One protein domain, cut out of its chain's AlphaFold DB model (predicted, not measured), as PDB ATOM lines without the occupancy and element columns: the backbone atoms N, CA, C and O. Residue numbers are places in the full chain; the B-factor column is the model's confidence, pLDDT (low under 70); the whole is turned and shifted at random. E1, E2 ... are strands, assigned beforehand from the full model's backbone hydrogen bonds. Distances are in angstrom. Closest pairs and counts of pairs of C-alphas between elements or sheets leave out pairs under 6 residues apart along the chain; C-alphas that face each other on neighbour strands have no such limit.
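Overview. This is residues 388 to 588 of the 588 residues of an uncharacterized protein of Acholeplasmataceae bacterium (UniProt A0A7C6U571). Little of it is regular structure, yet the chain winds in stacked turns, a solenoid walled by three parallel sheets, E2 E5 E8 E11 E14 E17 E18, E1 E4 E7 E10 E13 E16 and E3 E6 E9 E12 E15. Outside it lie the antiparallel hairpin E19 and E20 and a tail, residues 568 to 588. The 201 printed residues hold 20 strands, E1 to E20 in order (75 residues), and no named helix: all strand, compact, radius of gyration of the C-alphas 16.1 A, spans 47 by 46 by 29 A.

Arrangement. Start in the twisted seven-strand sheet at E14, residues 512 to 519, which bends by 107 degrees at residue 516. One of its two parallel neighbours is E17, residues 535 to 541; N 513 and O 536 are 2.9 A apart, within hydrogen-bond range. In the hairpin of E19, residues 560 to 562, and E20, residues 565 to 567, find N 560 and O 567 at 2.9 A.

Along the chain. Find C-alpha 389 at (8.424, 54.209, 90.678), where E1, residues 389 to 391, begins; E20 ends at C-alpha 567, (3.998, 31.904, 84.391). E17 measures 14.6 A, E14 13.8 A.

Size, cuts and confidence. The farthest C-alphas, Glu 545 and Phe 588, are 54.2 A apart. The printed part has no cut; the links before and after E9, residues 455 to 458, are long. Residue 467 is under pLDDT 70.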
ATOM      1  N   ASN A 388       6.777  58.719  89.659       97.62
ATOM      2  CA  ASN A 388       7.146  57.820  90.759       97.62
ATOM      3  C   ASN A 388       7.354  56.392  90.254       97.62
ATOM      4  O   ASN A 388       6.755  55.996  89.253       97.62
ATOM      5  N   LEU A 389       8.158  55.615  90.979       96.81
ATOM      6  CA  LEU A 389       8.424  54.209  90.678       96.81
ATOM      7  C   LEU A 389       7.932  53.320  91.821       96.81
ATOM      8  O   LEU A 389       8.405  53.442  92.950       96.81
ATOM      9  N   ILE A 390       7.006  52.414  91.516       98.62
ATOM     10  CA  ILE A 390       6.495  51.391  92.428       98.62
ATOM     11  C   ILE A 390       6.944  50.046  91.863       98.62
ATOM     12  O   ILE A 390       6.349  49.560  90.901       98.62
ATOM     13  N   LYS A 391       8.029  49.485  92.411       96.81
ATOM     14  CA  LYS A 391       8.738  48.364  91.782       96.81
ATOM     15  C   LYS A 391       9.022  47.174  92.690       96.81
ATOM     16  O   LYS A 391       9.556  47.352  93.778       96.81
ATOM     17  N   GLY A 392       8.772  45.948  92.234       97.44
ATOM     18  CA  GLY A 392       9.265  44.756  92.940       97.44
ATOM     19  C   GLY A 392       8.651  44.539  94.327       97.44
ATOM     20  O   GLY A 392       9.244  43.865  95.163       97.44
ATOM     21  N   ASN A 393       7.514  45.170  94.631       98.88
ATOM     22  CA  ASN A 393       6.845  45.004  95.918       98.88
ATOM     23  C   ASN A 393       5.980  43.737  95.900       98.88
ATOM     24  O   ASN A 393       5.484  43.324  94.851       98.88
ATOM     25  N   THR A 394       5.765  43.136  97.069       98.81
ATOM     26  CA  THR A 394       4.851  41.997  97.237       98.81
ATOM     27  C   THR A 394       3.680  42.400  98.124       98.81
ATOM     28  O   THR A 394       3.889  42.920  99.219       98.81
ATOM     29  N   PHE A 395       2.460  42.153  97.653       98.62
ATOM     30  CA  PHE A 395       1.202  42.409  98.347       98.62
ATOM     31  C   PHE A 395       0.517  41.073  98.631       98.62
ATOM     32  O   PHE A 395       0.164  40.357  97.698       98.62
ATOM     33  N   ILE A 396       0.340  40.734  99.905       97.81
ATOM     34  CA  ILE A 396      -0.277  39.485 100.357       97.81
ATOM     35  C   ILE A 396      -1.550  39.829 101.121       97.81
ATOM     36  O   ILE A 396      -1.499  40.558 102.111       97.81
ATOM     37  N   GLU A 397      -2.688  39.304 100.664       96.62
ATOM     38  CA  GLU A 397      -3.983  39.476 101.341       96.62
ATOM     39  C   GLU A 397      -4.335  40.954 101.602       96.62
ATOM     40  O   GLU A 397      -4.820  41.323 102.673       96.62
ATOM     41  N   VAL A 398      -4.068  41.814 100.616       94.69
ATOM     42  CA  VAL A 398      -4.326  43.257 100.691       94.69
ATOM     43  C   VAL A 398      -5.677  43.599 100.056       94.69
ATOM     44  O   VAL A 398      -5.871  43.397  98.860       94.69
ATOM     45  N   GLU A 399      -6.589  44.176 100.842       91.06
ATOM     46  CA  GLU A 399      -7.936  44.628 100.419       91.06
ATOM     47  C   GLU A 399      -7.929  45.975  99.653       91.06
ATOM     48  O   GLU A 399      -8.976  46.506  99.266       91.06
ATOM     49  N   GLY A 400      -6.755  46.574  99.445       90.69
ATOM     50  CA  GLY A 400      -6.548  47.829  98.714       90.69
ATOM     51  C   GLY A 400      -5.838  47.641  97.369       90.69
ATOM     52  O   GLY A 400      -5.304  46.578  97.071       90.69
ATOM     53  N   LEU A 401      -5.808  48.696  96.554       95.75
ATOM     54  CA  LEU A 401      -5.160  48.750  95.241       95.75
ATOM     55  C   LEU A 401      -4.011  49.752  95.223       95.75
ATOM     56  O   LEU A 401      -4.097  50.836  95.819       95.75
ATOM     57  N   VAL A 402      -2.956  49.436  94.472       98.69
ATOM     58  CA  VAL A 402      -1.991  50.459  94.056       98.69
ATOM     59  C   VAL A 402      -2.738  51.429  93.148       98.69
ATOM     60  O   VAL A 402      -3.223  51.061  92.081       98.69
ATOM     61  N   THR A 403      -2.880  52.667  93.609       98.31
ATOM     62  CA  THR A 403      -3.749  53.670  93.004       98.31
ATOM     63  C   THR A 403      -2.910  54.826  92.482       98.31
ATOM     64  O   THR A 403      -2.429  55.666  93.248       98.31
ATOM     65  N   LEU A 404      -2.788  54.920  91.158       98.69
ATOM     66  CA  LEU A 404      -2.287  56.117  90.483       98.69
ATOM     67  C   LEU A 404      -3.418  57.146  90.454       98.69
ATOM     68  O   LEU A 404      -4.193  57.241  89.505       98.69
ATOM     69  N   ARG A 405      -3.604  57.825  91.589       97.44
ATOM     70  CA  ARG A 405      -4.783  58.650  91.859       97.44
ATOM     71  C   ARG A 405      -4.703  60.015  91.192       97.44
ATOM     72  O   ARG A 405      -5.738  60.522  90.748       97.44
ATOM     73  N   HIS A 406      -3.511  60.612  91.196       95.81
ATOM     74  CA  HIS A 406      -3.190  61.838  90.476       95.81
ATOM     75  C   HIS A 406      -1.725  61.883  90.025       95.81
ATOM     76  O   HIS A 406      -0.846  61.324  90.684       95.81
ATOM     77  N   GLY A 407      -1.467  62.692  88.997       95.00
ATOM     78  CA  GLY A 407      -0.131  62.928  88.445       95.00
ATOM     79  C   GLY A 407       0.202  61.949  87.327       95.00
ATOM     80  O   GLY A 407      -0.406  60.894  87.233       95.00
ATOM     81  N   ILE A 408       1.139  62.325  86.457       94.31
ATOM     82  CA  ILE A 408       1.440  61.617  85.201       94.31
ATOM     83  C   ILE A 408       2.782  60.879  85.268       94.31
ATOM     84  O   ILE A 408       3.591  61.152  86.156       94.31
ATOM     85  N   LYS A 409       3.048  59.970  84.325       94.62
ATOM     86  CA  LYS A 409       4.373  59.326  84.164       94.62
ATOM     87  C   LYS A 409       4.846  58.461  85.336       94.62
ATOM     88  O   LYS A 409       6.036  58.232  85.524       94.62
ATOM     89  N   ASN A 410       3.912  57.978  86.149       97.88
ATOM     90  CA  ASN A 410       4.194  56.961  87.160       97.88
ATOM     91  C   ASN A 410       4.411  55.576  86.524       97.88
ATOM     92  O   ASN A 410       3.749  55.234  85.543       97.88
ATOM     93  N   ILE A 411       5.301  54.783  87.123       97.38
ATOM     94  CA  ILE A 411       5.630  53.417  86.707       97.38
ATOM     95  C   ILE A 411       5.264  52.446  87.833       97.38
ATOM     96  O   ILE A 411       5.695  52.624  88.975       97.38
ATOM     97  N   VAL A 412       4.495  51.409  87.503       98.81
ATOM     98  CA  VAL A 412       4.169  50.277  88.382       98.81
ATOM     99  C   VAL A 412       4.695  49.013  87.717       98.81
ATOM    100  O   VAL A 412       4.132  48.554  86.723       98.81
ATOM    101  N   GLU A 413       5.805  48.484  88.227       96.62
ATOM    102  CA  GLU A 413       6.564  47.435  87.549       96.62
ATOM    103  C   GLU A 413       6.998  46.289  88.475       96.62
ATOM    104  O   GLU A 413       7.351  46.515  89.626       96.62
ATOM    105  N   ASP A 414       7.039  45.055  87.976       97.69
ATOM    106  CA  ASP A 414       7.605  43.891  88.679       97.69
ATOM    107  C   ASP A 414       6.937  43.577  90.034       97.69
ATOM    108  O   ASP A 414       7.536  42.929  90.892       97.69
ATOM    109  N   ASN A 415       5.718  44.063  90.286       98.88
ATOM    110  CA  ASN A 415       5.043  43.829  91.561       98.88
ATOM    111  C   ASN A 415       4.262  42.510  91.537       98.88
ATOM    112  O   ASN A 415       3.705  42.111  90.512       98.88
ATOM    113  N   VAL A 416       4.175  41.868  92.700       98.81
ATOM    114  CA  VAL A 416       3.447  40.612  92.906       98.81
ATOM    115  C   VAL A 416       2.276  40.853  93.857       98.81
ATOM    116  O   VAL A 416       2.479  41.281  94.990       98.81
ATOM    117  N   PHE A 417       1.059  40.541  93.422       98.81
ATOM    118  CA  PHE A 417      -0.174  40.651  94.202       98.81
ATOM    119  C   PHE A 417      -0.783  39.260  94.401       98.81
ATOM    120  O   PHE A 417      -1.369  38.690  93.482       98.81
ATOM    121  N   LEU A 418      -0.650  38.711  95.607       98.44
ATOM    122  CA  LEU A 418      -1.207  37.424  96.021       98.44
ATOM    123  C   LEU A 418      -2.375  37.681  96.967       98.44
ATOM    124  O   LEU A 418      -2.222  37.798  98.181       98.44
ATOM    125  N   THR A 419      -3.572  37.804  96.404       96.69
ATOM    126  CA  THR A 419      -4.756  38.134  97.210       96.69
ATOM    127  C   THR A 419      -5.272  36.949  98.027       96.69
ATOM    128  O   THR A 419      -6.068  37.150  98.936       96.69
ATOM    129  N   ASN A 420      -4.864  35.717  97.699       96.38
ATOM    130  CA  ASN A 420      -5.373  34.475  98.300       96.38
ATOM    131  C   ASN A 420      -6.911  34.387  98.320       96.38
ATOM    132  O   ASN A 420      -7.497  33.762  99.202       96.38
ATOM    133  N   SER A 421      -7.573  35.019  97.344       95.88
ATOM    134  CA  SER A 421      -9.034  35.028  97.220       95.88
ATOM    135  C   SER A 421      -9.794  35.593  98.417       95.88
ATOM    136  O   SER A 421     -10.971  35.272  98.594       95.88
ATOM    137  N   ILE A 422      -9.171  36.475  99.203       94.69
ATOM    138  CA  ILE A 422      -9.930  37.311 100.133       94.69
ATOM    139  C   ILE A 422     -10.916  38.193  99.359       94.69
ATOM    140  O   ILE A 422     -10.657  38.593  98.218       94.69
ATOM    141  N   THR A 423     -12.037  38.533  99.990       91.00
ATOM    142  CA  THR A 423     -12.962  39.535  99.451       91.00
ATOM    143  C   THR A 423     -12.238  40.866  99.280       91.00
ATOM    144  O   THR A 423     -11.513  41.295 100.169       91.00
ATOM    145  N   ASP A 424     -12.451  41.524  98.141       89.81
ATOM    146  CA  ASP A 424     -11.892  42.839  97.815       89.81
ATOM    147  C   ASP A 424     -10.365  42.924  97.718       89.81
ATOM    148  O   ASP A 424      -9.820  44.028  97.640       89.81
ATOM    149  N   GLY A 425      -9.687  41.777  97.601       90.88
ATOM    150  CA  GLY A 425      -8.278  41.715  97.229       90.88
ATOM    151  C   GLY A 425      -8.001  42.507  95.946       90.88
ATOM    152  O   GLY A 425      -8.685  42.318  94.939       90.88
ATOM    153  N   GLY A 426      -7.028  43.417  95.983       84.25
ATOM    154  CA  GLY A 426      -6.834  44.421  94.937       84.25
ATOM    155  C   GLY A 426      -5.526  44.297  94.155       84.25
ATOM    156  O   GLY A 426      -4.504  43.883  94.693       84.25
ATOM    157  N   GLY A 427      -5.561  44.688  92.876       96.81
ATOM    158  CA  GLY A 427      -4.367  44.890  92.053       96.81
ATOM    159  C   GLY A 427      -4.033  46.375  91.889       96.81
ATOM    160  O   GLY A 427      -3.653  47.065  92.839       96.81
ATOM    161  N   ILE A 428      -4.186  46.886  90.669       98.75
ATOM    162  CA  ILE A 428      -3.775  48.230  90.257       98.75
ATOM    163  C   ILE A 428      -4.979  48.988  89.695       98.75
ATOM    164  O   ILE A 428      -5.772  48.452  88.925       98.75
ATOM    165  N   ARG A 429      -5.093  50.272  90.029       98.06
ATOM    166  CA  ARG A 429      -6.031  51.195  89.379       98.06
ATOM    167  C   ARG A 429      -5.351  52.509  89.043       98.06
ATOM    168  O   ARG A 429      -4.483  52.968  89.787       98.06
ATOM    169  N   PHE A 430      -5.779  53.149  87.964       98.44
ATOM    170  CA  PHE A 430      -5.171  54.409  87.561       98.44
ATOM    171  C   PHE A 430      -6.149  55.402  86.940       98.44
ATOM    172  O   PHE A 430      -7.115  55.036  86.273       98.44
ATOM    173  N   PHE A 431      -5.848  56.668  87.210       97.06
ATOM    174  CA  PHE A 431      -6.363  57.895  86.612       97.06
ATOM    175  C   PHE A 431      -5.179  58.627  85.965       97.06
ATOM    176  O   PHE A 431      -4.056  58.144  86.067       97.06
ATOM    177  N   ASP A 432      -5.397  59.815  85.386       95.81
ATOM    178  CA  ASP A 432      -4.319  60.577  84.724       95.81
ATOM    179  C   ASP A 432      -3.636  59.718  83.624       95.81
ATOM    180  O   ASP A 432      -4.272  58.840  83.047       95.81
ATOM    181  N   GLY A 433      -2.399  59.986  83.213       94.38
ATOM    182  CA  GLY A 433      -1.859  59.296  82.044       94.38
ATOM    183  C   GLY A 433      -0.354  59.283  81.910       94.38
ATOM    184  O   GLY A 433       0.385  59.708  82.802       94.38
ATOM    185  N   GLU A 434       0.080  58.771  80.758       94.75
ATOM    186  CA  GLU A 434       1.490  58.530  80.429       94.75
ATOM    187  C   GLU A 434       2.139  57.507  81.374       94.75
ATOM    188  O   GLU A 434       3.339  57.549  81.628       94.75
ATOM    189  N   HIS A 435       1.336  56.604  81.945       97.88
ATOM    190  CA  HIS A 435       1.807  55.581  82.873       97.88
ATOM    191  C   HIS A 435       2.411  54.380  82.155       97.88
ATOM    192  O   HIS A 435       2.082  54.086  81.004       97.88
ATOM    193  N   ILE A 436       3.252  53.652  82.886       96.56
ATOM    194  CA  ILE A 436       3.716  52.319  82.497       96.56
ATOM    195  C   ILE A 436       3.301  51.348  83.599       96.56
ATOM    196  O   ILE A 436       3.725  51.483  84.748       96.56
ATOM    197  N   ILE A 437       2.469  50.373  83.250       98.75
ATOM    198  CA  ILE A 437       2.055  49.270  84.115       98.75
ATOM    199  C   ILE A 437       2.620  48.001  83.492       98.75
ATOM    200  O   ILE A 437       2.068  47.483  82.520       98.75
ATOM    201  N   ARG A 438       3.754  47.528  84.010       97.81
ATOM    202  CA  ARG A 438       4.531  46.484  83.345       97.81
ATOM    203  C   ARG A 438       4.868  45.301  84.235       97.81
ATOM    204  O   ARG A 438       5.287  45.490  85.368       97.81
ATOM    205  N   ASN A 439       4.826  44.094  83.677       97.62
ATOM    206  CA  ASN A 439       5.450  42.918  84.287       97.62
ATOM    207  C   ASN A 439       4.947  42.657  85.716       97.62
ATOM    208  O   ASN A 439       5.688  42.185  86.565       97.62
ATOM    209  N   ASN A 440       3.692  43.003  86.015       98.88
ATOM    210  CA  ASN A 440       3.092  42.720  87.314       98.88
ATOM    211  C   ASN A 440       2.385  41.362  87.268       98.88
ATOM    212  O   ASN A 440       1.773  41.005  86.259       98.88
ATOM    213  N   TYR A 441       2.425  40.631  88.379       98.88
ATOM    214  CA  TYR A 441       1.679  39.390  88.565       98.88
ATOM    215  C   TYR A 441       0.561  39.605  89.577       98.88
ATOM    216  O   TYR A 441       0.827  40.029  90.700       98.88
ATOM    217  N   ILE A 442      -0.680  39.316  89.199       98.88
ATOM    218  CA  ILE A 442      -1.862  39.522  90.039       98.88
ATOM    219  C   ILE A 442      -2.659  38.222  90.091       98.88
ATOM    220  O   ILE A 442      -3.112  37.740  89.058       98.88
ATOM    221  N   GLU A 443      -2.856  37.662  91.285       98.38
ATOM    222  CA  GLU A 443      -3.550  36.386  91.457       98.38
ATOM    223  C   GLU A 443      -4.683  36.439  92.484       98.38
ATOM    224  O   GLU A 443      -4.554  36.983  93.587       98.38
ATOM    225  N   GLY A 444      -5.799  35.808  92.111       97.38
ATOM    226  CA  GLY A 444      -6.870  35.412  93.020       97.38
ATOM    227  C   GLY A 444      -7.878  36.503  93.366       97.38
ATOM    228  O   GLY A 444      -8.665  36.298  94.284       97.38
ATOM    229  N   VAL A 445      -7.878  37.642  92.665       96.62
ATOM    230  CA  VAL A 445      -8.751  38.796  92.961       96.62
ATOM    231  C   VAL A 445     -10.222  38.377  93.074       96.62
ATOM    232  O   VAL A 445     -10.744  37.678  92.200       96.62
ATOM    233  N   ARG A 446     -10.898  38.830  94.135       94.75
ATOM    234  CA  ARG A 446     -12.354  38.741  94.343       94.75
ATOM    235  C   ARG A 446     -12.889  40.129  94.645       94.75
ATOM    236  O   ARG A 446     -12.186  40.929  95.255       94.75
ATOM    237  N   THR A 447     -14.110  40.434  94.227       89.75
ATOM    238  CA  THR A 447     -14.615  41.812  94.274       89.75
ATOM    239  C   THR A 447     -16.051  41.888  94.778       89.75
ATOM    240  O   THR A 447     -16.921  41.165  94.308       89.75
ATOM    241  N   SER A 448     -16.328  42.820  95.687       87.88
ATOM    242  CA  SER A 448     -17.678  43.176  96.139       87.88
ATOM    243  C   SER A 448     -18.285  44.335  95.334       87.88
ATOM    244  O   SER A 448     -19.492  44.568  95.384       87.88
ATOM    245  N   ALA A 449     -17.464  45.059  94.563       86.56
ATOM    246  CA  ALA A 449     -17.859  46.280  93.866       86.56
ATOM    247  C   ALA A 449     -17.277  46.380  92.449       86.56
ATOM    248  O   ALA A 449     -16.175  45.902  92.186       86.56
ATOM    249  N   SER A 450     -18.001  47.048  91.542       83.62
ATOM    250  CA  SER A 450     -17.665  47.190  90.108       83.62
ATOM    251  C   SER A 450     -16.373  47.956  89.812       83.62
ATOM    252  O   SER A 450     -15.821  47.824  88.727       83.62
ATOM    253  N   PHE A 451     -15.872  48.738  90.768       85.12
ATOM    254  CA  PHE A 451     -14.644  49.532  90.655       85.12
ATOM    255  C   PHE A 451     -13.421  48.837  91.276       85.12
ATOM    256  O   PHE A 451     -12.448  49.505  91.633       85.12
ATOM    257  N   ARG A 452     -13.480  47.511  91.443       92.31
ATOM    258  CA  ARG A 452     -12.386  46.645  91.905       92.31
ATOM    259  C   ARG A 452     -12.094  45.570  90.852       92.31
ATOM    260  O   ARG A 452     -12.988  45.180  90.103       92.31
ATOM    261  N   GLY A 453     -10.848  45.104  90.800       95.25
ATOM    262  CA  GLY A 453     -10.350  44.168  89.794       95.25
ATOM    263  C   GLY A 453      -8.825  44.047  89.830       95.25
ATOM    264  O   GLY A 453      -8.175  44.601  90.720       95.25
ATOM    265  N   GLY A 454      -8.271  43.315  88.862       97.88
ATOM    266  CA  GLY A 454      -6.834  43.163  88.663       97.88
ATOM    267  C   GLY A 454      -6.196  44.465  88.189       97.88
ATOM    268  O   GLY A 454      -5.450  45.083  88.939       97.88
ATOM    269  N   ILE A 455      -6.517  44.915  86.974       98.69
ATOM    270  CA  ILE A 455      -6.081  46.213  86.439       98.69
ATOM    271  C   ILE A 455      -7.303  47.028  86.013       98.69
ATOM    272  O   ILE A 455      -8.109  46.597  85.189       98.69
ATOM    273  N   ILE A 456      -7.434  48.226  86.583       98.50
ATOM    274  CA  ILE A 456      -8.606  49.092  86.421       98.50
ATOM    275  C   ILE A 456      -8.209  50.393  85.739       98.50
ATOM    276  O   ILE A 456      -7.362  51.142  86.235       98.50
ATOM    277  N   ILE A 457      -8.884  50.677  84.632       98.56
ATOM    278  CA  ILE A 457      -8.665  51.848  83.791       98.56
ATOM    279  C   ILE A 457      -9.845  52.790  84.012       98.56
ATOM    280  O   ILE A 457     -10.973  52.475  83.628       98.56
ATOM    281  N   HIS A 458      -9.612  53.930  84.665       97.56
ATOM    282  CA  HIS A 458     -10.708  54.809  85.062       97.56
ATOM    283  C   HIS A 458     -11.135  55.812  83.993       97.56
ATOM    284  O   HIS A 458     -10.335  56.613  83.498       97.56
ATOM    285  N   SER A 459     -12.446  55.858  83.743       96.50
ATOM    286  CA  SER A 459     -13.095  57.061  83.221       96.50
ATOM    287  C   SER A 459     -12.898  58.254  84.164       96.50
ATOM    288  O   SER A 459     -12.579  58.118  85.350       96.50
ATOM    289  N   GLY A 460     -13.086  59.462  83.638       94.31
ATOM    290  CA  GLY A 460     -12.906  60.694  84.403       94.31
ATOM    291  C   GLY A 460     -14.042  61.690  84.247       94.31
ATOM    292  O   GLY A 460     -14.789  61.698  83.271       94.31
ATOM    293  N   ASN A 461     -14.163  62.565  85.244       92.62
ATOM    294  CA  ASN A 461     -14.956  63.792  85.150       92.62
ATOM    295  C   ASN A 461     -14.171  64.912  84.462       92.62
ATOM    296  O   ASN A 461     -14.752  65.842  83.910       92.62
ATOM    297  N   ASN A 462     -12.844  64.831  84.511       89.88
ATOM    298  CA  ASN A 462     -11.956  65.785  83.882       89.88
ATOM    299  C   ASN A 462     -11.429  65.184  82.579       89.88
ATOM    300  O   ASN A 462     -10.683  64.208  82.612       89.88
ATOM    301  N   SER A 463     -11.806  65.791  81.455       85.50
ATOM    302  CA  SER A 463     -11.321  65.405  80.128       85.50
ATOM    303  C   SER A 463      -9.830  65.700  79.952       85.50
ATOM    304  O   SER A 463      -9.322  66.698  80.475       85.50
ATOM    305  N   ILE A 464      -9.173  64.900  79.120       85.81
ATOM    306  CA  ILE A 464      -7.747  65.005  78.796       85.81
ATOM    307  C   ILE A 464      -7.418  66.376  78.187       85.81
ATOM    308  O   ILE A 464      -8.216  66.970  77.458       85.81
ATOM    309  N   GLY A 465      -6.253  66.923  78.544       75.44
ATOM    310  CA  GLY A 465      -5.751  68.197  78.017       75.44
ATOM    311  C   GLY A 465      -6.481  69.461  78.494       75.44
ATOM    312  O   GLY A 465      -6.128  70.555  78.056       75.44
ATOM    313  N   LYS A 466      -7.475  69.361  79.392       76.62
ATOM    314  CA  LYS A 466      -8.194  70.532  79.931       76.62
ATOM    315  C   LYS A 466      -7.791  70.867  81.364       76.62
ATOM    316  O   LYS A 466      -7.718  70.000  82.234       76.62
ATOM    317  N   THR A 467      -7.642  72.160  81.647       65.44
ATOM    318  CA  THR A 467      -7.406  72.664  83.007       65.44
ATOM    319  C   THR A 467      -8.709  72.672  83.804       65.44
ATOM    320  O   THR A 467      -9.548  73.555  83.653       65.44
ATOM    321  N   THR A 468      -8.878  71.672  84.662       74.06
ATOM    322  CA  THR A 468     -10.050  71.475  85.531       74.06
ATOM    323  C   THR A 468      -9.610  71.256  86.988       74.06
ATOM    324  O   THR A 468      -8.449  71.487  87.337       74.06
ATOM    325  N   SER A 469     -10.525  70.845  87.875       84.31
ATOM    326  CA  SER A 469     -10.225  70.635  89.298       84.31
ATOM    327  C   SER A 469      -9.057  69.663  89.509       84.31
ATOM    328  O   SER A 469      -9.115  68.516  89.060       84.31
ATOM    329  N   LYS A 470      -8.028  70.083  90.263       83.00
ATOM    330  CA  LYS A 470      -6.873  69.235  90.610       83.00
ATOM    331  C   LYS A 470      -7.245  68.009  91.460       83.00
ATOM    332  O   LYS A 470      -6.512  67.028  91.442       83.00
ATOM    333  N   SER A 471      -8.357  68.058  92.201       85.31
ATOM    334  CA  SER A 471      -8.861  66.939  93.017       85.31
ATOM    335  C   SER A 471      -9.869  66.047  92.280       85.31
ATOM    336  O   SER A 471     -10.220  64.969  92.774       85.31
ATOM    337  N   GLY A 472     -10.324  66.463  91.093       88.31
ATOM    338  CA  GLY A 472     -11.246  65.685  90.270       88.31
ATOM    339  C   GLY A 472     -10.635  64.376  89.760       88.31
ATOM    340  O   GLY A 472      -9.428  64.136  89.854       88.31
ATOM    341  N   GLN A 473     -11.487  63.500  89.235       92.19
ATOM    342  CA  GLN A 473     -11.071  62.251  88.598       92.19
ATOM    343  C   GLN A 473     -10.647  62.552  87.161       92.19
ATOM    344  O   GLN A 473     -11.493  62.891  86.332       92.19
ATOM    345  N   TRP A 474      -9.341  62.504  86.901       93.81
ATOM    346  CA  TRP A 474      -8.781  62.682  85.561       93.81
ATOM    347  C   TRP A 474      -8.896  61.390  84.778       93.81
ATOM    348  O   TRP A 474      -8.493  60.340  85.269       93.81
ATOM    349  N   THR A 475      -9.458  61.487  83.579       96.50
ATOM    350  CA  THR A 475      -9.599  60.357  82.662       96.50
ATOM    351  C   THR A 475      -8.244  59.724  82.384       96.50
ATOM    352  O   THR A 475      -7.272  60.450  82.190       96.50
ATOM    353  N   ALA A 476      -8.196  58.392  82.369       97.88
ATOM    354  CA  ALA A 476      -6.996  57.644  82.032       97.88
ATOM    355  C   ALA A 476      -6.547  57.896  80.575       97.88
ATOM    356  O   ALA A 476      -7.387  57.881  79.675       97.88
ATOM    357  N   PHE A 477      -5.251  58.113  80.311       96.94
ATOM    358  CA  PHE A 477      -4.769  58.300  78.931       96.94
ATOM    359  C   PHE A 477      -3.324  57.864  78.667       96.94
ATOM    360  O   PHE A 477      -2.516  57.780  79.593       96.94
ATOM    361  N   ASN A 478      -2.988  57.614  77.394       94.69
ATOM    362  CA  ASN A 478      -1.624  57.364  76.891       94.69
ATOM    363  C   ASN A 478      -0.813  56.395  77.772       94.69
ATOM    364  O   ASN A 478       0.350  56.648  78.074       94.69
ATOM    365  N   THR A 479      -1.446  55.338  78.275       97.81
ATOM    366  CA  THR A 479      -0.836  54.427  79.251       97.81
ATOM    367  C   THR A 479      -0.491  53.109  78.578       97.81
ATOM    368  O   THR A 479      -1.318  52.552  77.856       97.81
ATOM    369  N   LEU A 480       0.721  52.622  78.839       96.75
ATOM    370  CA  LEU A 480       1.197  51.316  78.403       96.75
ATOM    371  C   LEU A 480       0.949  50.285  79.504       96.75
ATOM    372  O   LEU A 480       1.397  50.459  80.638       96.75
ATOM    373  N   ILE A 481       0.246  49.214  79.157       98.62
ATOM    374  CA  ILE A 481      -0.021  48.059  80.005       98.62
ATOM    375  C   ILE A 481       0.620  46.861  79.316       98.62
ATOM    376  O   ILE A 481       0.061  46.344  78.350       98.62
ATOM    377  N   GLU A 482       1.800  46.443  79.771       97.25
ATOM    378  CA  GLU A 482       2.575  45.419  79.065       97.25
ATOM    379  C   GLU A 482       3.099  44.286  79.947       97.25
ATOM    380  O   GLU A 482       3.482  44.497  81.097       97.25
ATOM    381  N   ASN A 483       3.158  43.068  79.409       96.81
ATOM    382  CA  ASN A 483       3.732  41.908  80.093       96.81
ATOM    383  C   ASN A 483       3.117  41.597  81.467       96.81
ATOM    384  O   ASN A 483       3.774  41.005  82.310       96.81
ATOM    385  N   ASN A 484       1.879  41.983  81.756       98.88
ATOM    386  CA  ASN A 484       1.253  41.631  83.031       98.88
ATOM    387  C   ASN A 484       0.658  40.218  82.958       98.88
ATOM    388  O   ASN A 484       0.156  39.810  81.912       98.88
ATOM    389  N   THR A 485       0.673  39.483  84.072       98.81
ATOM    390  CA  THR A 485      -0.017  38.192  84.211       98.81
ATOM    391  C   THR A 485      -1.101  38.297  85.272       98.81
ATOM    392  O   THR A 485      -0.815  38.586  86.432       98.81
ATOM    393  N   LEU A 486      -2.348  38.046  84.879       98.81
ATOM    394  CA  LEU A 486      -3.506  38.036  85.763       98.81
ATOM    395  C   LEU A 486      -4.069  36.615  85.829       98.81
ATOM    396  O   LEU A 486      -4.546  36.085  84.825       98.81
ATOM    397  N   ILE A 487      -4.011  35.995  87.005       98.31
ATOM    398  CA  ILE A 487      -4.464  34.619  87.234       98.31
ATOM    399  C   ILE A 487      -5.662  34.613  88.170       98.31
ATOM    400  O   ILE A 487      -5.637  35.185  89.258       98.31
ATOM    401  N   ASP A 488      -6.711  33.896  87.781       97.06
ATOM    402  CA  ASP A 488      -7.867  33.622  88.628       97.06
ATOM    403  C   ASP A 488      -8.556  34.894  89.174       97.06
ATOM    404  O   ASP A 488      -9.249  34.859  90.189       97.06
ATOM    405  N   CYS A 489      -8.414  36.038  88.503       97.19
ATOM    406  CA  CYS A 489      -9.088  37.275  88.880       97.19
ATOM    407  C   CYS A 489     -10.574  37.211  88.495       97.19
ATOM    408  O   CYS A 489     -10.901  36.963  87.340       97.19
ATOM    409  N   GLU A 490     -11.484  37.463  89.443       94.94
ATOM    410  CA  GLU A 490     -12.925  37.594  89.163       94.94
ATOM    411  C   GLU A 490     -13.203  38.694  88.133       94.94
ATOM    412  O   GLU A 490     -14.033  38.510  87.250       94.94
ATOM    413  N   ARG A 491     -12.460  39.804  88.229       94.25
ATOM    414  CA  ARG A 491     -12.368  40.837  87.197       94.25
ATOM    415  C   ARG A 491     -10.910  41.091  86.865       94.25
ATOM    416  O   ARG A 491     -10.201  41.649  87.702       94.25
ATOM    417  N   SER A 492     -10.456  40.668  85.686       97.38
ATOM    418  CA  SER A 492      -9.047  40.818  85.296       97.38
ATOM    419  C   SER A 492      -8.772  42.246  84.834       97.38
ATOM    420  O   SER A 492      -8.122  43.001  85.557       97.38
ATOM    421  N   PHE A 493      -9.354  42.651  83.704       98.19
ATOM    422  CA  PHE A 493      -9.358  44.042  83.255       98.19
ATOM    423  C   PHE A 493     -10.722  44.686  83.485       98.19
ATOM    424  O   PHE A 493     -11.759  44.068  83.247       98.19
ATOM    425  N   VAL A 494     -10.726  45.941  83.933       97.94
ATOM    426  CA  VAL A 494     -11.955  46.716  84.157       97.94
ATOM    427  C   VAL A 494     -11.852  48.063  83.452       97.94
ATOM    428  O   VAL A 494     -11.018  48.896  83.814       97.94
ATOM    429  N   TYR A 495     -12.719  48.290  82.462       97.88
ATOM    430  CA  TYR A 495     -12.870  49.581  81.783       97.88
ATOM    431  C   TYR A 495     -13.964  50.348  82.513       97.88
ATOM    432  O   TYR A 495     -15.157  50.181  82.265       97.88
ATOM    433  N   GLU A 496     -13.563  51.111  83.522       95.88
ATOM    434  CA  GLU A 496     -14.477  51.622  84.534       95.88
ATOM    435  C   GLU A 496     -15.277  52.823  84.005       95.88
ATOM    436  O   GLU A 496     -14.699  53.822  83.581       95.88
ATOM    437  N   GLY A 497     -16.613  52.731  84.038       95.25
ATOM    438  CA  GLY A 497     -17.533  53.647  83.347       95.25
ATOM    439  C   GLY A 497     -18.375  54.583  84.222       95.25
ATOM    440  O   GLY A 497     -19.412  55.061  83.770       95.25
ATOM    441  N   LYS A 498     -17.995  54.849  85.478       94.88
ATOM    442  CA  LYS A 498     -18.742  55.747  86.380       94.88
ATOM    443  C   LYS A 498     -18.813  57.188  85.887       94.88
ATOM    444  O   LYS A 498     -19.753  57.898  86.250       94.88
ATOM    445  N   TYR A 499     -17.817  57.648  85.135       94.44
ATOM    446  CA  TYR A 499     -17.683  59.041  84.723       94.44
ATOM    447  C   TYR A 499     -17.831  59.207  83.200       94.44
ATOM    448  O   TYR A 499     -17.609  58.260  82.450       94.44
ATOM    449  N   PRO A 500     -18.209  60.406  82.710       94.31
ATOM    450  CA  PRO A 500     -18.642  60.576  81.322       94.31
ATOM    451  C   PRO A 500     -17.513  60.557  80.280       94.31
ATOM    452  O   PRO A 500     -17.806  60.466  79.090       94.31
ATOM    453  N   HIS A 501     -16.245  60.698  80.675       96.31
ATOM    454  CA  HIS A 501     -15.126  60.735  79.732       96.31
ATOM    455  C   HIS A 501     -14.366  59.409  79.729       96.31
ATOM    456  O   HIS A 501     -13.726  59.057  80.724       96.31
ATOM    457  N   ALA A 502     -14.436  58.715  78.593       97.19
ATOM    458  CA  ALA A 502     -13.770  57.446  78.345       97.19
ATOM    459  C   ALA A 502     -12.239  57.589  78.305       97.19
ATOM    460  O   ALA A 502     -11.751  58.600  77.802       97.19
ATOM    461  N   PRO A 503     -11.485  56.586  78.787       97.94
ATOM    462  CA  PRO A 503     -10.034  56.549  78.633       97.94
ATOM    463  C   PRO A 503      -9.585  56.559  77.168       97.94
ATOM    464  O   PRO A 503     -10.230  55.933  76.323       97.94
ATOM    465  N   GLU A 504      -8.458  57.216  76.879       97.50
ATOM    466  CA  GLU A 504      -7.953  57.403  75.509       97.50
ATOM    467  C   GLU A 504      -6.533  56.841  75.318       97.50
ATOM    468  O   GLU A 504      -5.656  57.031  76.160       97.50
ATOM    469  N   ASN A 505      -6.279  56.200  74.173       94.88
ATOM    470  CA  ASN A 505      -4.954  55.725  73.743       94.88
ATOM    471  C   ASN A 505      -4.276  54.792  74.767       94.88
ATOM    472  O   ASN A 505      -3.109  54.966  75.129       94.88
ATOM    473  N   ILE A 506      -5.025  53.813  75.273       98.38
ATOM    474  CA  ILE A 506      -4.480  52.765  76.142       98.38
ATOM    475  C   ILE A 506      -3.864  51.680  75.261       98.38
ATOM    476  O   ILE A 506      -4.541  51.143  74.386       98.38
ATOM    477  N   THR A 507      -2.587  51.378  75.482       97.31
ATOM    478  CA  THR A 507      -1.866  50.333  74.747       97.31
ATOM    479  C   THR A 507      -1.707  49.115  75.634       97.31
ATOM    480  O   THR A 507      -1.123  49.207  76.711       97.31
ATOM    481  N   PHE A 508      -2.218  47.986  75.170       98.50
ATOM    482  CA  PHE A 508      -2.070  46.682  75.788       98.50
ATOM    483  C   PHE A 508      -1.091  45.856  74.965       98.50
ATOM    484  O   PHE A 508      -1.273  45.745  73.748       98.50
ATOM    485  N   ARG A 509      -0.062  45.306  75.612       95.38
ATOM    486  CA  ARG A 509       0.930  44.484  74.928       95.38
ATOM    487  C   ARG A 509       1.371  43.261  75.712       95.38
ATOM    488  O   ARG A 509       1.871  43.374  76.830       95.38
ATOM    489  N   ASN A 510       1.356  42.105  75.061       95.31
ATOM    490  CA  ASN A 510       1.926  40.875  75.586       95.31
ATOM    491  C   ASN A 510       1.442  40.514  77.007       95.31
ATOM    492  O   ASN A 510       2.197  39.934  77.794       95.31
ATOM    493  N   ASN A 511       0.217  40.899  77.381       98.69
ATOM    494  CA  ASN A 511      -0.370  40.519  78.661       98.69
ATOM    495  C   ASN A 511      -0.981  39.118  78.578       98.69
ATOM    496  O   ASN A 511      -1.477  38.680  77.538       98.69
ATOM    497  N   LEU A 512      -0.987  38.438  79.721       98.62
ATOM    498  CA  LEU A 512      -1.635  37.155  79.919       98.62
ATOM    499  C   LEU A 512      -2.764  37.293  80.931       98.62
ATOM    500  O   LEU A 512      -2.536  37.692  82.072       98.62
ATOM    501  N   VAL A 513      -3.961  36.863  80.548       98.75
ATOM    502  CA  VAL A 513      -5.049  36.617  81.492       98.75
ATOM    503  C   VAL A 513      -5.422  35.145  81.448       98.75
ATOM    504  O   VAL A 513      -5.744  34.620  80.386       98.75
ATOM    505  N   PHE A 514      -5.439  34.489  82.605       98.19
ATOM    506  CA  PHE A 514      -6.070  33.184  82.771       98.19
ATOM    507  C   PHE A 514      -7.104  33.251  83.893       98.19
ATOM    508  O   PHE A 514      -6.773  33.169  85.076       98.19
ATOM    509  N   ALA A 515      -8.368  33.406  83.513       94.62
ATOM    510  CA  ALA A 515      -9.508  33.536  84.409       94.62
ATOM    511  C   ALA A 515     -10.523  32.424  84.105       94.62
ATOM    512  O   ALA A 515     -11.545  32.641  83.453       94.62
ATOM    513  N   GLU A 516     -10.215  31.205  84.555       92.38
ATOM    514  CA  GLU A 516     -11.034  30.021  84.285       92.38
ATOM    515  C   GLU A 516     -12.504  30.259  84.667       92.38
ATOM    516  O   GLU A 516     -12.813  30.707  85.775       92.38
ATOM    517  N   ASN A 517     -13.415  29.956  83.739       92.56
ATOM    518  CA  ASN A 517     -14.863  30.110  83.904       92.56
ATOM    519  C   ASN A 517     -15.347  31.548  84.206       92.56
ATOM    520  O   ASN A 517     -16.467  31.727  84.685       92.56
ATOM    521  N   LYS A 518     -14.533  32.575  83.929       95.50
ATOM    522  CA  LYS A 518     -14.840  33.987  84.211       95.50
ATOM    523  C   LYS A 518     -14.752  34.850  82.957       95.50
ATOM    524  O   LYS A 518     -14.107  34.483  81.978       95.50
ATOM    525  N   GLU A 519     -15.410  36.001  83.000       95.75
ATOM    526  CA  GLU A 519     -15.228  37.049  81.997       95.75
ATOM    527  C   GLU A 519     -13.846  37.703  82.167       95.75
ATOM    528  O   GLU A 519     -13.400  37.960  83.287       95.75
ATOM    529  N   VAL A 520     -13.143  37.936  81.059       96.31
ATOM    530  CA  VAL A 520     -11.784  38.501  81.070       96.31
ATOM    531  C   VAL A 520     -11.821  40.019  81.267       96.31
ATOM    532  O   VAL A 520     -11.148  40.551  82.157       96.31
ATOM    533  N   VAL A 521     -12.598  40.717  80.435       97.31
ATOM    534  CA  VAL A 521     -12.689  42.180  80.401       97.31
ATOM    535  C   VAL A 521     -14.088  42.620  80.801       97.31
ATOM    536  O   VAL A 521     -15.062  42.262  80.156       97.31
ATOM    537  N   PHE A 522     -14.180  43.467  81.818       96.44
ATOM    538  CA  PHE A 522     -15.440  44.066  82.244       96.44
ATOM    539  C   PHE A 522     -15.560  45.472  81.661       96.44
ATOM    540  O   PHE A 522     -14.889  46.404  82.121       96.44
ATOM    541  N   GLU A 523     -16.418  45.635  80.654       96.88
ATOM    542  CA  GLU A 523     -16.618  46.915  79.972       96.88
ATOM    543  C   GLU A 523     -17.765  47.722  80.593       96.88
ATOM    544  O   GLU A 523     -18.944  47.472  80.356       96.88
ATOM    545  N   GLY A 524     -17.416  48.729  81.396       96.69
ATOM    546  CA  GLY A 524     -18.351  49.772  81.831       96.69
ATOM    547  C   GLY A 524     -18.405  50.968  80.876       96.69
ATOM    548  O   GLY A 524     -19.406  51.681  80.842       96.69
ATOM    549  N   ILE A 525     -17.334  51.203  80.113       97.00
ATOM    550  CA  ILE A 525     -17.243  52.230  79.072       97.00
ATOM    551  C   ILE A 525     -16.268  51.786  77.979       97.00
ATOM    552  O   ILE A 525     -15.211  51.228  78.272       97.00
ATOM    553  N   THR A 526     -16.600  52.068  76.722       97.94
ATOM    554  CA  THR A 526     -15.724  51.756  75.589       97.94
ATOM    555  C   THR A 526     -14.520  52.694  75.561       97.94
ATOM    556  O   THR A 526     -14.674  53.916  75.545       97.94
ATOM    557  N   LEU A 527     -13.317  52.119  75.526       98.12
ATOM    558  CA  LEU A 527     -12.067  52.872  75.387       98.12
ATOM    559  C   LEU A 527     -11.977  53.546  74.010       98.12
ATOM    560  O   LEU A 527     -12.385  52.974  72.996       98.12
ATOM    561  N   VAL A 528     -11.367  54.728  73.959       98.00
ATOM    562  CA  VAL A 528     -11.115  55.474  72.720       98.00
ATOM    563  C   VAL A 528      -9.707  55.159  72.219       98.00
ATOM    564  O   VAL A 528      -8.731  55.332  72.944       98.00
ATOM    565  N   ASN A 529      -9.602  54.706  70.967       96.19
ATOM    566  CA  ASN A 529      -8.345  54.321  70.310       96.19
ATOM    567  C   ASN A 529      -7.454  53.354  71.127       96.19
ATOM    568  O   ASN A 529      -6.255  53.612  71.258       96.19
ATOM    569  N   PRO A 530      -7.991  52.265  71.716       98.19
ATOM    570  CA  PRO A 530      -7.137  51.276  72.355       98.19
ATOM    571  C   PRO A 530      -6.294  50.547  71.303       98.19
ATOM    572  O   PRO A 530      -6.775  50.275  70.199       98.19
ATOM    573  N   ILE A 531      -5.066  50.194  71.665       95.38
ATOM    574  CA  ILE A 531      -4.186  49.332  70.871       95.38
ATOM    575  C   ILE A 531      -4.036  48.020  71.630       95.38
ATOM    576  O   ILE A 531      -3.746  48.044  72.823       95.38
ATOM    577  N   TYR A 532      -4.233  46.898  70.944       97.94
ATOM    578  CA  TYR A 532      -3.963  45.562  71.467       97.94
ATOM    579  C   TYR A 532      -2.886  44.923  70.596       97.94
ATOM    580  O   TYR A 532      -2.996  44.939  69.371       97.94
ATOM    581  N   ASP A 533      -1.838  44.403  71.224       89.81
ATOM    582  CA  ASP A 533      -0.674  43.841  70.546       89.81
ATOM    583  C   ASP A 533      -0.222  42.564  71.262       89.81
ATOM    584  O   ASP A 533       0.326  42.608  72.361       89.81
ATOM    585  N   ASN A 534      -0.464  41.407  70.647       93.50
ATOM    586  CA  ASN A 534      -0.118  40.100  71.208       93.50
ATOM    587  C   ASN A 534      -0.735  39.823  72.597       93.50
ATOM    588  O   ASN A 534      -0.059  39.337  73.499       93.50
ATOM    589  N   GLU A 535      -2.016  40.130  72.785       98.38
ATOM    590  CA  GLU A 535      -2.724  39.880  74.044       98.38
ATOM    591  C   GLU A 535      -3.258  38.448  74.112       98.38
ATOM    592  O   GLU A 535      -3.951  38.006  73.196       98.38
ATOM    593  N   HIS A 536      -2.995  37.734  75.210       98.31
ATOM    594  CA  HIS A 536      -3.394  36.332  75.386       98.31
ATOM    595  C   HIS A 536      -4.390  36.188  76.527       98.31
ATOM    596  O   HIS A 536      -4.038  36.257  77.707       98.31
ATOM    597  N   TYR A 537      -5.654  35.972  76.176       98.56
ATOM    598  CA  TYR A 537      -6.759  35.942  77.121       98.56
ATOM    599  C   TYR A 537      -7.445  34.581  77.138       98.56
ATOM    600  O   TYR A 537      -7.955  34.106  76.127       98.56
ATOM    601  N   CYS A 538      -7.511  33.979  78.320       98.06
ATOM    602  CA  CYS A 538      -8.209  32.731  78.563       98.06
ATOM    603  C   CYS A 538      -9.298  32.912  79.627       98.06
ATOM    604  O   CYS A 538      -9.007  33.343  80.746       98.06
ATOM    605  N   GLY A 539     -10.544  32.569  79.292       97.44
ATOM    606  CA  GLY A 539     -11.682  32.631  80.214       97.44
ATOM    607  C   GLY A 539     -12.982  32.103  79.608       97.44
ATOM    608  O   GLY A 539     -12.987  31.566  78.505       97.44
ATOM    609  N   ALA A 540     -14.108  32.250  80.312       97.38
ATOM    610  CA  ALA A 540     -15.428  31.859  79.797       97.38
ATOM    611  C   ALA A 540     -15.895  32.758  78.643       97.38
ATOM    612  O   ALA A 540     -16.454  32.273  77.657       97.38
ATOM    613  N   SER A 541     -15.663  34.065  78.768       97.56
ATOM    614  CA  SER A 541     -16.004  35.086  77.775       97.56
ATOM    615  C   SER A 541     -14.949  36.189  77.760       97.56
ATOM    616  O   SER A 541     -14.298  36.466  78.768       97.56
ATOM    617  N   LEU A 542     -14.795  36.846  76.610       97.62
ATOM    618  CA  LEU A 542     -13.899  37.993  76.486       97.62
ATOM    619  C   LEU A 542     -14.466  39.238  77.194       97.62
ATOM    620  O   LEU A 542     -13.709  39.968  77.822       97.62
ATOM    621  N   GLY A 543     -15.782  39.459  77.107       97.44
ATOM    622  CA  GLY A 543     -16.489  40.603  77.707       97.44
ATOM    623  C   GLY A 543     -16.447  41.905  76.893       97.44
ATOM    624  O   GLY A 543     -17.141  42.865  77.213       97.44
ATOM    625  N   ILE A 544     -15.706  41.911  75.783       97.44
ATOM    626  CA  ILE A 544     -15.715  42.947  74.741       97.44
ATOM    627  C   ILE A 544     -15.790  42.298  73.356       97.44
ATOM    628  O   ILE A 544     -15.588  41.090  73.212       97.44
ATOM    629  N   GLU A 545     -16.056  43.101  72.324       96.69
ATOM    630  CA  GLU A 545     -15.875  42.671  70.935       96.69
ATOM    631  C   GLU A 545     -14.411  42.270  70.691       96.69
ATOM    632  O   GLU A 545     -13.488  42.957  71.140       96.69
ATOM    633  N   LEU A 546     -14.205  41.154  69.985       97.44
ATOM    634  CA  LEU A 546     -12.872  40.687  69.615       97.44
ATOM    635  C   LEU A 546     -12.224  41.686  68.649       97.44
ATOM    636  O   LEU A 546     -12.809  42.032  67.624       97.44
ATOM    637  N   LYS A 547     -11.014  42.135  68.981       96.06
ATOM    638  CA  LYS A 547     -10.242  43.116  68.208       96.06
ATOM    639  C   LYS A 547      -8.928  42.503  67.742       96.06
ATOM    640  O   LYS A 547      -8.417  41.583  68.380       96.06
ATOM    641  N   ASP A 548      -8.380  43.040  66.655       95.25
ATOM    642  CA  ASP A 548      -7.057  42.656  66.160       95.25
ATOM    643  C   ASP A 548      -6.008  42.775  67.275       95.25
ATOM    644  O   ASP A 548      -6.039  43.711  68.076       95.25
ATOM    645  N   GLY A 549      -5.103  41.796  67.336       94.38
ATOM    646  CA  GLY A 549      -4.081  41.695  68.381       94.38
ATOM    647  C   GLY A 549      -4.532  40.993  69.666       94.38
ATOM    648  O   GLY A 549      -3.686  40.750  70.523       94.38
ATOM    649  N   ILE A 550      -5.815  40.623  69.799       98.50
ATOM    650  CA  ILE A 550      -6.324  39.803  70.909       98.50
ATOM    651  C   ILE A 550      -6.476  38.342  70.476       98.50
ATOM    652  O   ILE A 550      -7.257  38.018  69.580       98.50
ATOM    653  N   PHE A 551      -5.803  37.443  71.188       98.31
ATOM    654  CA  PHE A 551      -5.992  35.999  71.115       98.31
ATOM    655  C   PHE A 551      -6.853  35.551  72.297       98.31
ATOM    656  O   PHE A 551      -6.405  35.550  73.444       98.31
ATOM    657  N   PHE A 552      -8.107  35.180  72.026       98.12
ATOM    658  CA  PHE A 552      -9.026  34.676  73.044       98.12
ATOM    659  C   PHE A 552      -9.209  33.159  72.927       98.12
ATOM    660  O   PHE A 552      -9.483  32.646  71.842       98.12
ATOM    661  N   SER A 553      -9.107  32.452  74.051       96.62
ATOM    662  CA  SER A 553      -9.353  31.012  74.156       96.62
ATOM    663  C   SER A 553     -10.208  30.683  75.382       96.62
ATOM    664  O   SER A 553     -10.196  31.396  76.380       96.62
ATOM    665  N   GLN A 554     -10.943  29.575  75.322       96.19
ATOM    666  CA  GLN A 554     -11.576  28.970  76.501       96.19
ATOM    667  C   GLN A 554     -10.720  27.837  77.093       96.19
ATOM    668  O   GLN A 554     -11.019  27.331  78.172       96.19
ATOM    669  N   GLU A 555      -9.656  27.432  76.394       94.00
ATOM    670  CA  GLU A 555      -8.725  26.395  76.834       94.00
ATOM    671  C   GLU A 555      -7.603  26.999  77.676       94.00
ATOM    672  O   GLU A 555      -7.037  28.037  77.324       94.00
ATOM    673  N   ALA A 556      -7.267  26.331  78.782       93.69
ATOM    674  CA  ALA A 556      -6.223  26.786  79.690       93.69
ATOM    675  C   ALA A 556      -4.846  26.836  78.992       93.69
ATOM    676  O   ALA A 556      -4.477  25.879  78.303       93.69
ATOM    677  N   PRO A 557      -4.054  27.907  79.192       94.88
ATOM    678  CA  PRO A 557      -2.695  27.981  78.668       94.88
ATOM    679  C   PRO A 557      -1.758  27.023  79.420       94.88
ATOM    680  O   PRO A 557      -2.012  26.636  80.564       94.88
ATOM    681  N   ILE A 558      -0.628  26.676  78.802       95.56
ATOM    682  CA  ILE A 558       0.415  25.880  79.459       95.56
ATOM    683  C   ILE A 558       1.215  26.796  80.387       95.56
ATOM    684  O   ILE A 558       1.996  27.628  79.939       95.56
ATOM    685  N   LEU A 559       1.030  26.632  81.695       95.62
ATOM    686  CA  LEU A 559       1.728  27.421  82.710       95.62
ATOM    687  C   LEU A 559       2.744  26.564  83.460       95.62
ATOM    688  O   LEU A 559       2.503  25.396  83.767       95.62
ATOM    689  N   SER A 560       3.871  27.177  83.803       94.19
ATOM    690  CA  SER A 560       4.894  26.606  84.675       94.19
ATOM    691  C   SER A 560       4.897  27.321  86.023       94.19
ATOM    692  O   SER A 560       4.523  28.490  86.120       94.19
ATOM    693  N   THR A 561       5.306  26.627  87.084       95.12
ATOM    694  CA  THR A 561       5.477  27.250  88.400       95.12
ATOM    695  C   THR A 561       6.923  27.681  88.590       95.12
ATOM    696  O   THR A 561       7.814  26.839  88.672       95.12
ATOM    697  N   VAL A 562       7.151  28.987  88.721       90.25
ATOM    698  CA  VAL A 562       8.470  29.586  88.972       90.25
ATOM    699  C   VAL A 562       8.358  30.476  90.204       90.25
ATOM    700  O   VAL A 562       7.508  31.357  90.253       90.25
ATOM    701  N   ASN A 563       9.172  30.225  91.234       87.56
ATOM    702  CA  ASN A 563       9.125  30.953  92.516       87.56
ATOM    703  C   ASN A 563       7.721  31.025  93.162       87.56
ATOM    704  O   ASN A 563       7.407  31.978  93.868       87.56
ATOM    705  N   GLY A 564       6.873  30.017  92.926       91.94
ATOM    706  CA  GLY A 564       5.492  29.976  93.423       91.94
ATOM    707  C   GLY A 564       4.460  30.708  92.555       91.94
ATOM    708  O   GLY A 564       3.287  30.699  92.906       91.94
ATOM    709  N   LEU A 565       4.865  31.293  91.424       97.12
ATOM    710  CA  LEU A 565       3.996  32.006  90.480       97.12
ATOM    711  C   LEU A 565       3.711  31.148  89.241       97.12
ATOM    712  O   LEU A 565       4.579  30.389  88.808       97.12
ATOM    713  N   LYS A 566       2.514  31.270  88.656       97.00
ATOM    714  CA  LYS A 566       2.103  30.548  87.439       97.00
ATOM    715  C   LYS A 566       2.399  31.387  86.194       97.00
ATOM    716  O   LYS A 566       1.630  32.282  85.856       97.00
ATOM    717  N   LEU A 567       3.500  31.098  85.507       95.62
ATOM    718  CA  LEU A 567       3.998  31.904  84.391       95.62
ATOM    719  C   LEU A 567       3.965  31.125  83.071       95.62
ATOM    720  O   LEU A 567       4.224  29.917  83.045       95.62
ATOM    721  N   HIS A 568       3.671  31.828  81.979       95.19
ATOM    722  CA  HIS A 568       3.823  31.310  80.620       95.19
ATOM    723  C   HIS A 568       5.246  31.585  80.111       95.19
ATOM    724  O   HIS A 568       5.891  32.536  80.544       95.19
ATOM    725  N   SER A 569       5.756  30.754  79.198       86.94
ATOM    726  CA  SER A 569       7.137  30.863  78.701       86.94
ATOM    727  C   SER A 569       7.366  32.016  77.718       86.94
ATOM    728  O   SER A 569       8.505  32.440  77.540       86.94
ATOM    729  N   GLU A 570       6.309  32.507  77.068       83.56
ATOM    730  CA  GLU A 570       6.413  33.467  75.952       83.56
ATOM    731  C   GLU A 570       5.759  34.830  76.220       83.56
ATOM    732  O   GLU A 570       6.191  35.840  75.665       83.56
ATOM    733  N   PHE A 571       4.729  34.878  77.066       88.56
ATOM    734  CA  PHE A 571       3.878  36.055  77.239       88.56
ATOM    735  C   PHE A 571       3.474  36.263  78.698       88.56
ATOM    736  O   PHE A 571       3.545  35.343  79.516       88.56
ATOM    737  N   GLY A 572       3.050  37.481  79.029       94.69
ATOM    738  CA  GLY A 572       2.819  37.903  80.405       94.69
ATOM    739  C   GLY A 572       4.114  38.216  81.157       94.69
ATOM    740  O   GLY A 572       5.119  38.624  80.563       94.69
ATOM    741  N   ALA A 573       4.047  38.073  82.477       95.75
ATOM    742  CA  ALA A 573       5.081  38.461  83.415       95.75
ATOM    743  C   ALA A 573       6.197  37.414  83.528       95.75
ATOM    744  O   ALA A 573       5.975  36.212  83.384       95.75
ATOM    745  N   ARG A 574       7.407  37.884  83.834       91.69
ATOM    746  CA  ARG A 574       8.653  37.103  83.905       91.69
ATOM    747  C   ARG A 574       9.601  37.675  84.959       91.69
ATOM    748  O   ARG A 574       9.457  38.826  85.358       91.69
ATOM    749  N   ASP A 575      10.580  36.882  85.391       88.69
ATOM    750  CA  ASP A 575      11.667  37.316  86.286       88.69
ATOM    751  C   ASP A 575      11.208  37.990  87.601       88.69
ATOM    752  O   ASP A 575      11.829  38.933  88.093       88.69
ATOM    753  N   LEU A 576      10.117  37.499  88.199       91.81
ATOM    754  CA  LEU A 576       9.558  38.060  89.432       91.81
ATOM    755  C   LEU A 576      10.078  37.391  90.706       91.81
ATOM    756  O   LEU A 576      10.339  36.185  90.759       91.81
ATOM    757  N   ASN A 577      10.148  38.199  91.767       91.44
ATOM    758  CA  ASN A 577      10.531  37.777  93.109       91.44
ATOM    759  C   ASN A 577       9.366  37.972  94.081       91.44
ATOM    760  O   ASN A 577       8.830  39.071  94.206       91.44
ATOM    761  N   VAL A 578       9.015  36.913  94.811       96.69
ATOM    762  CA  VAL A 578       8.041  36.976  95.906       96.69
ATOM    763  C   VAL A 578       8.788  37.254  97.206       96.69
ATOM    764  O   VAL A 578       9.586  36.433  97.665       96.69
ATOM    765  N   LEU A 579       8.547  38.419  97.800       96.88
ATOM    766  CA  LEU A 579       9.164  38.802  99.064       96.88
ATOM    767  C   LEU A 579       8.477  38.109 100.239       96.88
ATOM    768  O   LEU A 579       7.277  37.848 100.237       96.88
ATOM    769  N   ASN A 580       9.257  37.862 101.282       94.62
ATOM    770  CA  ASN A 580       8.782  37.421 102.587       94.62
ATOM    771  C   ASN A 580       9.528  38.192 103.691       94.62
ATOM    772  O   ASN A 580      10.374  39.046 103.411       94.62
ATOM    773  N   ASN A 581       9.246  37.875 104.955       89.62
ATOM    774  CA  ASN A 581       9.842  38.545 106.115       89.62
ATOM    775  C   ASN A 581      11.373  38.387 106.260       89.62
ATOM    776  O   ASN A 581      11.965  39.043 107.110       89.62
ATOM    777  N   LYS A 582      12.032  37.546 105.451       90.25
ATOM    778  CA  LYS A 582      13.501  37.484 105.365       90.25
ATOM    779  C   LYS A 582      14.073  38.510 104.390       90.25
ATOM    780  O   LYS A 582      15.253  38.833 104.479       90.25
ATOM    781  N   ASN A 583      13.266  38.974 103.435       91.00
ATOM    782  CA  ASN A 583      13.670  39.930 102.405       91.00
ATOM    783  C   ASN A 583      13.262  41.372 102.744       91.00
ATOM    784  O   ASN A 583      13.831  42.304 102.182       91.00
ATOM    785  N   ALA A 584      12.290  41.558 103.642       94.62
ATOM    786  CA  ALA A 584      11.774  42.863 104.037       94.62
ATOM    787  C   ALA A 584      11.376  42.898 105.523       94.62
ATOM    788  O   ALA A 584      10.826  41.931 106.052       94.62
ATOM    789  N   GLY A 585      11.596  44.045 106.170       95.00
ATOM    790  CA  GLY A 585      11.298  44.284 107.583       95.00
ATOM    791  C   GLY A 585      12.533  44.612 108.423       95.00
ATOM    792  O   GLY A 585      13.637  44.756 107.900       95.00
ATOM    793  N   CYS A 586      12.330  44.765 109.734       91.06
ATOM    794  CA  CYS A 586      13.415  44.940 110.694       91.06
ATOM    795  C   CYS A 586      14.308  43.696 110.767       91.06
ATOM    796  O   CYS A 586      13.863  42.570 110.566       91.06
ATOM    797  N   LEU A 587      15.582  43.917 111.084       87.25
ATOM    798  CA  LEU A 587      16.616  42.882 111.123       87.25
ATOM    799  C   LEU A 587      16.784  42.253 112.521       87.25
ATOM    800  O   LEU A 587      17.720  41.480 112.727       87.25
ATOM    801  N   PHE A 588      15.919  42.605 113.480       88.81
ATOM    802  CA  PHE A 588      15.931  42.124 114.869       88.81
ATOM    803  C   PHE A 588      14.561  41.649 115.358       88.81
ATOM    804  O   PHE A 588      13.524  42.083 114.794       88.81
TER     805      PHE A 588